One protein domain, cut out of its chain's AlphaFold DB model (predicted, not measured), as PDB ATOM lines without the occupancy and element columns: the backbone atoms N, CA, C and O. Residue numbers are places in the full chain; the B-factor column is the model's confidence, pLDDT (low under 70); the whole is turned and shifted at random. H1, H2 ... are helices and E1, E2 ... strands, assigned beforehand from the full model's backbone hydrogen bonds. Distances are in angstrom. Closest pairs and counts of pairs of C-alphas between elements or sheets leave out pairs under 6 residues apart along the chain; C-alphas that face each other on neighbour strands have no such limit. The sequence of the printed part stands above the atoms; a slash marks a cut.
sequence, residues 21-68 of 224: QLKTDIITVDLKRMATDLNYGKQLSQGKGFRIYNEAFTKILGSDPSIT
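This is residues 21 to 68 of the 224 residues of the protein "Calcium-dependent phosphotriesterase" of Aureobasidium pullulans (UniProt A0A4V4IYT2). The model is a flat figure of two loops that share a middle, where two short parallel strands, E1 and E2, run side by side. One loop holds the corner made by H1 and H2; the other holds H3 and brings residues 67 to 68 back beside residues 21 to 22. The printed part has 48 residues, with E1, H1, H2, E2 and H3 in this order; the class is mixed, helices and strands. It is only just loose, close to compact, with a radius of gyration of the C-alphas of 11.6 A and spans of 32 by 22 by 8 A.

Residues 21 to 22 pair antiparallel with residues 67 to 68. E1, residues 25 to 28, is the parallel neighbour of E2, residues 49 to 52, at 8 degrees; N 27 and O 50 are 2.9 A apart, within hydrogen-bond range. H1, residues 31 to 36, and H2, residues 38 to 44, touch only at the corner, the closest C-alphas being Met 34 and Gly 41 at 5.3 A, with a steep tilt of 40 degrees, opposite ways. E1, H1, H2 and E2 form a strand-helix-strand unit, two parallel neighbour strands with helices between, with a right-handed crossover. H3, residues 55 to 61, comes closest to E2 at the C-alphas of Thr 58 and Ile 52, 7.2 A. H3 is apart from H1 and H2. Every O i to N i+4 pair is within hydrogen-bond range in H2, against 1 of 2 in H1 and 1 of 3 in H3, where 4 of 4 O i to N i+3 pairs are.

E1 begins at C-alpha 25 (88.012, 69.436, 267.289) and is 9.8 A long. H1 measures 8.9 A, H2 10.0 A and E2 10.0 A. H3 measures 10.5 A and ends at C-alpha 61 (96.170, 72.986, 258.488).

The C-alphas of Gln 21 and Thr 36 are the two farthest apart, 34.2 A, while those of Gln 21 and Thr 68 are 4.3 A apart. The printed part has no cut, and its four links between named elements are tight. No printed residue is under 70 in pLDDT.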
ATOM      1  N   GLN A  21      98.989  62.090 271.588       93.12
ATOM      2  CA  GLN A  21      98.092  62.695 270.612       93.12
ATOM      3  C   GLN A  21      96.822  63.172 271.322       93.12
ATOM      4  O   GLN A  21      96.124  62.392 271.973       93.12
ATOM      5  N   LEU A  22      96.505  64.457 271.201       92.38
ATOM      6  CA  LEU A  22      95.303  65.020 271.800       92.38
ATOM      7  C   LEU A  22      94.113  64.794 270.873       92.38
ATOM      8  O   LEU A  22      94.202  64.986 269.659       92.38
ATOM      9  N   LYS A  23      92.961  64.461 271.462       91.25
ATOM     10  CA  LYS A  23      91.686  64.593 270.759       91.25
ATOM     11  C   LYS A  23      91.465  66.077 270.468       91.25
ATOM     12  O   LYS A  23      91.475  66.890 271.395       91.25
ATOM     13  N   THR A  24      91.295  66.412 269.194       92.12
ATOM     14  CA  THR A  24      91.103  67.790 268.740       92.12
ATOM     15  C   THR A  24      89.827  67.921 267.933       92.12
ATOM     16  O   THR A  24      89.458  67.013 267.191       92.12
ATOM     17  N   ASP A  25      89.167  69.062 268.093       92.38
ATOM     18  CA  ASP A  25      88.012  69.436 267.289       92.38
ATOM     19  C   ASP A  25      88.437  70.424 266.198       92.38
ATOM     20  O   ASP A  25      89.245  71.329 266.434       92.38
ATOM     21  N   ILE A  26      87.873  70.271 265.001       93.44
ATOM     22  CA  ILE A  26      88.021  71.230 263.904       93.44
ATOM     23  C   ILE A  26      86.667  71.893 263.702       93.44
ATOM     24  O   ILE A  26      85.710  71.263 263.253       93.44
ATOM     25  N   ILE A  27      86.576  73.172 264.057       94.81
ATOM     26  CA  ILE A  27      85.314  73.911 264.062       94.81
ATOM     27  C   ILE A  27      85.417  75.062 263.069       94.81
ATOM     28  O   ILE A  27      86.221  75.975 263.253       94.81
ATOM     29  N   THR A  28      84.573  75.051 262.038       96.06
ATOM     30  CA  THR A  28      84.377  76.239 261.196       96.06
ATOM     31  C   THR A  28      83.482  77.226 261.927       96.06
ATOM     32  O   THR A  28      82.393  76.872 262.380       96.06
ATOM     33  N   VAL A  29      83.966  78.455 262.086       97.00
ATOM     34  CA  VAL A  29      83.298  79.479 262.885       97.00
ATOM     35  C   VAL A  29      82.243  80.192 262.047       97.00
ATOM     36  O   VAL A  29      82.549  80.782 261.011       97.00
ATOM     37  N   ASP A  30      81.001  80.205 262.528       97.12
ATOM     38  CA  ASP A  30      79.957  81.079 262.000       97.12
ATOM     39  C   ASP A  30      80.177  82.499 262.539       97.12
ATOM     40  O   ASP A  30      79.779  82.837 263.657       97.12
ATOM     41  N   LEU A  31      80.828  83.342 261.736       96.88
ATOM     42  CA  LEU A  31      81.141  84.720 262.116       96.88
ATOM     43  C   LEU A  31      79.888  85.565 262.377       96.88
ATOM     44  O   LEU A  31      79.923  86.443 263.240       96.88
ATOM     45  N   LYS A  32      78.779  85.309 261.666       97.50
ATOM     46  CA  LYS A  32      77.531  86.063 261.861       97.50
ATOM     47  C   LYS A  32      76.931  85.728 263.215       97.50
ATOM     48  O   LYS A  32      76.595  86.636 263.968       97.50
ATOM     49  N   ARG A  33      76.860  84.438 263.548       97.50
ATOM     50  CA  ARG A  33      76.394  83.994 264.862       97.50
ATOM     51  C   ARG A  33      77.328  84.462 265.972       97.50
ATOM     52  O   ARG A  33      76.845  84.956 266.983       97.50
ATOM     53  N   MET A  34      78.644  84.356 265.790       96.06
ATOM     54  CA  MET A  34      79.628  84.808 266.780       96.06
ATOM     55  C   MET A  34      79.478  86.288 267.126       96.06
ATOM     56  O   MET A  34      79.627  86.653 268.289       96.06
ATOM     57  N   ALA A  35      79.140  87.129 266.149       96.44
ATOM     58  CA  ALA A  35      78.925  88.552 266.382       96.44
ATOM     59  C   ALA A  35      77.691  88.856 267.256       96.44
ATOM     60  O   ALA A  35      77.629  89.929 267.852       96.44
ATOM     61  N   THR A  36      76.714  87.945 267.342       97.69
ATOM     62  CA  THR A  36      75.418  88.201 268.002       97.69
ATOM     63  C   THR A  36      75.076  87.246 269.151       97.69
ATOM     64  O   THR A  36      74.154  87.523 269.912       97.69
ATOM     65  N   ASP A  37      75.783  86.124 269.293       97.50
ATOM     66  CA  ASP A  37      75.554  85.091 270.311       97.50
ATOM     67  C   ASP A  37      76.812  84.924 271.178       97.50
ATOM     68  O   ASP A  37      77.755  84.203 270.840       97.50
ATOM     69  N   LEU A  38      76.811  85.589 272.338       96.00
ATOM     70  CA  LEU A  38      77.908  85.527 273.306       96.00
ATOM     71  C   LEU A  38      78.177  84.096 273.796       96.00
ATOM     72  O   LEU A  38      79.322  83.755 274.094       96.00
ATOM     73  N   ASN A  39      77.143  83.258 273.903       96.75
ATOM     74  CA  ASN A  39      77.303  81.890 274.390       96.75
ATOM     75  C   ASN A  39      78.004  81.023 273.347       96.75
ATOM     76  O   ASN A  39      78.898  80.260 273.709       96.75
ATOM     77  N   TYR A  40      77.673  81.197 272.065       95.38
ATOM     78  CA  TYR A  40      78.421  80.575 270.974       95.38
ATOM     79  C   TYR A  40      79.897  81.004 270.988       95.38
ATOM     80  O   TYR A  40      80.780  80.149 270.973       95.38
ATOM     81  N   GLY A  41      80.183  82.305 271.130       92.69
ATOM     82  CA  GLY A  41      81.559  82.805 271.247       92.69
ATOM     83  C   GLY A  41      82.326  82.195 272.431       92.69
ATOM     84  O   GLY A  41      83.460  81.743 272.274       92.69
ATOM     85  N   LYS A  42      81.693  82.101 273.609       93.69
ATOM     86  CA  LYS A  42      82.287  81.444 274.786       93.69
ATOM     87  C   LYS A  42      82.574  79.963 274.535       93.69
ATOM     88  O   LYS A  42      83.657  79.505 274.890       93.69
ATOM     89  N   GLN A  43      81.663  79.228 273.900       92.06
ATOM     90  CA  GLN A  43      81.871  77.811 273.572       92.06
ATOM     91  C   GLN A  43      83.073  77.595 272.644       92.06
ATOM     92  O   GLN A  43      83.824  76.649 272.850       92.06
ATOM     93  N   LEU A  44      83.321  78.488 271.679       91.56
ATOM     94  CA  LEU A  44      84.472  78.372 270.773       91.56
ATOM     95  C   LEU A  44      85.825  78.456 271.493       91.56
ATOM     96  O   LEU A  44      86.795  77.868 271.016       91.56
ATOM     97  N   SER A  45      85.893  79.152 272.635       84.50
ATOM     98  CA  SER A  45      87.097  79.223 273.478       84.50
ATOM     99  C   SER A  45      87.337  77.967 274.326       84.50
ATOM    100  O   SER A  45      88.424  77.786 274.869       84.50
ATOM    101  N   GLN A  46      86.345  77.077 274.423       86.44
ATOM    102  CA  GLN A  46      86.438  75.827 275.175       86.44
ATOM    103  C   GLN A  46      86.927  74.686 274.273       86.44
ATOM    104  O   GLN A  46      86.631  74.649 273.080       86.44
ATOM    105  N   GLY A  47      87.683  73.745 274.844       84.31
ATOM    106  CA  GLY A  47      88.205  72.570 274.133       84.31
ATOM    107  C   GLY A  47      89.559  72.783 273.442       84.31
ATOM    108  O   GLY A  47      90.094  73.894 273.381       84.31
ATOM    109  N   LYS A  48      90.130  71.687 272.931       89.25
ATOM    110  CA  LYS A  48      91.426  71.646 272.234       89.25
ATOM    111  C   LYS A  48      91.186  71.464 270.735       89.25
ATOM    112  O   LYS A  48      90.373  70.634 270.348       89.25
ATOM    113  N   GLY A  49      91.903  72.206 269.895       92.94
ATOM    114  CA  GLY A  49      91.811  72.067 268.440       92.94
ATOM    115  C   GLY A  49      91.733  73.392 267.691       92.94
ATOM    116  O   GLY A  49      92.036  74.462 268.231       92.94
ATOM    117  N   PHE A  50      91.329  73.307 266.429       94.50
ATOM    118  CA  PHE A  50      91.464  74.369 265.441       94.50
ATOM    119  C   PHE A  50      90.119  75.035 265.158       94.50
ATOM    120  O   PHE A  50      89.117  74.375 264.888       94.50
ATOM    121  N   ARG A  51      90.095  76.369 265.216       94.94
ATOM    122  CA  ARG A  51      88.906  77.179 264.925       94.94
ATOM    123  C   ARG A  51      89.159  77.940 263.632       94.94
ATOM    124  O   ARG A  51      90.078  78.752 263.557       94.94
ATOM    125  N   ILE A  52      88.369  77.657 262.608       95.50
ATOM    126  CA  ILE A  52      88.538  78.211 261.266       95.50
ATOM    127  C   ILE A  52      87.644  79.446 261.147       95.50
ATOM    128  O   ILE A  52      86.451  79.339 260.882       95.50
ATOM    129  N   TYR A  53      88.236  80.623 261.357       95.56
ATOM    130  CA  TYR A  53      87.580  81.924 261.156       95.56
ATOM    131  C   TYR A  53      87.619  82.386 259.695       95.56
ATOM    132  O   TYR A  53      86.835  83.233 259.280       95.56
ATOM    133  N   ASN A  54      88.555  81.845 258.916       96.25
ATOM    134  CA  ASN A  54      88.724  82.131 257.501       96.25
ATOM    135  C   ASN A  54      89.111  80.840 256.779       96.25
ATOM    136  O   ASN A  54      90.013  80.131 257.224       96.25
ATOM    137  N   GLU A  55      88.462  80.556 255.651       94.69
ATOM    138  CA  GLU A  55      88.692  79.341 254.865       94.69
ATOM    139  C   GLU A  55      90.157  79.175 254.436       94.69
ATOM    140  O   GLU A  55      90.654  78.053 254.382       94.69
ATOM    141  N   ALA A  56      90.902  80.266 254.223       95.75
ATOM    142  CA  ALA A  56      92.321  80.202 253.884       95.75
ATOM    143  C   ALA A  56      93.169  79.479 254.948       95.75
ATOM    144  O   ALA A  56      94.202  78.909 254.600       95.75
ATOM    145  N   PHE A  57      92.727  79.434 256.213       95.62
ATOM    146  CA  PHE A  57      93.419  78.696 257.274       95.62
ATOM    147  C   PHE A  57      93.426  77.179 257.030       95.62
ATOM    148  O   PHE A  57      94.384  76.506 257.403       95.62
ATOM    149  N   THR A  58      92.431  76.636 256.320       94.12
ATOM    150  CA  THR A  58      92.396  75.203 255.965       94.12
ATOM    151  C   THR A  58      93.586  74.790 255.095       94.12
ATOM    152  O   THR A  58      94.088  73.677 255.220       94.12
ATOM    153  N   LYS A  59      94.109  75.715 254.278       94.00
ATOM    154  CA  LYS A  59      95.299  75.486 253.448       94.00
ATOM    155  C   LYS A  59      96.577  75.346 254.280       94.00
ATOM    156  O   LYS A  59      97.520  74.720 253.815       94.00
ATOM    157  N   ILE A  60      96.605  75.930 255.480       94.75
ATOM    158  CA  ILE A  60      97.730  75.840 256.423       94.75
ATOM    159  C   ILE A  60      97.629  74.555 257.251       94.75
ATOM    160  O   ILE A  60      98.638  73.897 257.475       94.75
ATOM    161  N   LEU A  61      96.417  74.189 257.684       93.06
ATOM    162  CA  LEU A  61      96.170  72.986 258.488       93.06
ATOM    163  C   LEU A  61      96.474  71.679 257.741       93.06
ATOM    164  O   LEU A  61      96.904  70.708 258.356       93.06
ATOM    165  N   GLY A  62      96.243  71.648 256.427       90.69
ATOM    166  CA  GLY A  62      96.303  70.411 255.653       90.69
ATOM    167  C   GLY A  62      95.066  69.532 255.868       90.69
ATOM    168  O   GLY A  62      94.039  69.986 256.371       90.69
ATOM    169  N   SER A  63      95.140  68.274 255.429       91.25
ATOM    170  CA  SER A  63      93.985  67.363 255.398       91.25
ATOM    171  C   SER A  63      93.685  66.660 256.723       91.25
ATOM    172  O   SER A  63      92.564  66.198 256.905       91.25
ATOM    173  N   ASP A  64      94.669  66.551 257.617       91.19
ATOM    174  CA  ASP A  64      94.555  65.822 258.887       91.19
ATOM    175  C   ASP A  64      95.348  66.540 259.997       91.19
ATOM    176  O   ASP A  64      96.416  66.081 260.414       91.19
ATOM    177  N   PRO A  65      94.914  67.748 260.411       93.50
ATOM    178  CA  PRO A  65      95.636  68.523 261.404       93.50
ATOM    179  C   PRO A  65      95.464  67.905 262.787       93.50
ATOM    180  O   PRO A  65      94.372  67.501 263.189       93.50
ATOM    181  N   SER A  66      96.543  67.892 263.559       92.88
ATOM    182  CA  SER A  66      96.558  67.236 264.855       92.88
ATOM    183  C   SER A  66      97.435  68.004 265.847       92.88
ATOM    184  O   SER A  66      98.289  68.803 265.460       92.88
ATOM    185  N   ILE A  67      97.182  67.816 267.145       94.00
ATOM    186  CA  ILE A  67      97.990  68.401 268.223       94.00
ATOM    187  C   ILE A  67      98.524  67.263 269.083       94.00
ATOM    188  O   ILE A  67      97.742  66.478 269.624       94.00
ATOM    189  N   THR A  68      99.841  67.217 269.251       93.62
ATOM    190  CA  THR A  68     100.525  66.268 270.135       93.62
ATOM    191  C   THR A  68     101.070  67.015 271.339       93.62
ATOM    192  O   THR A  68     101.839  67.963 271.201       93.62
TER     193      THR A  68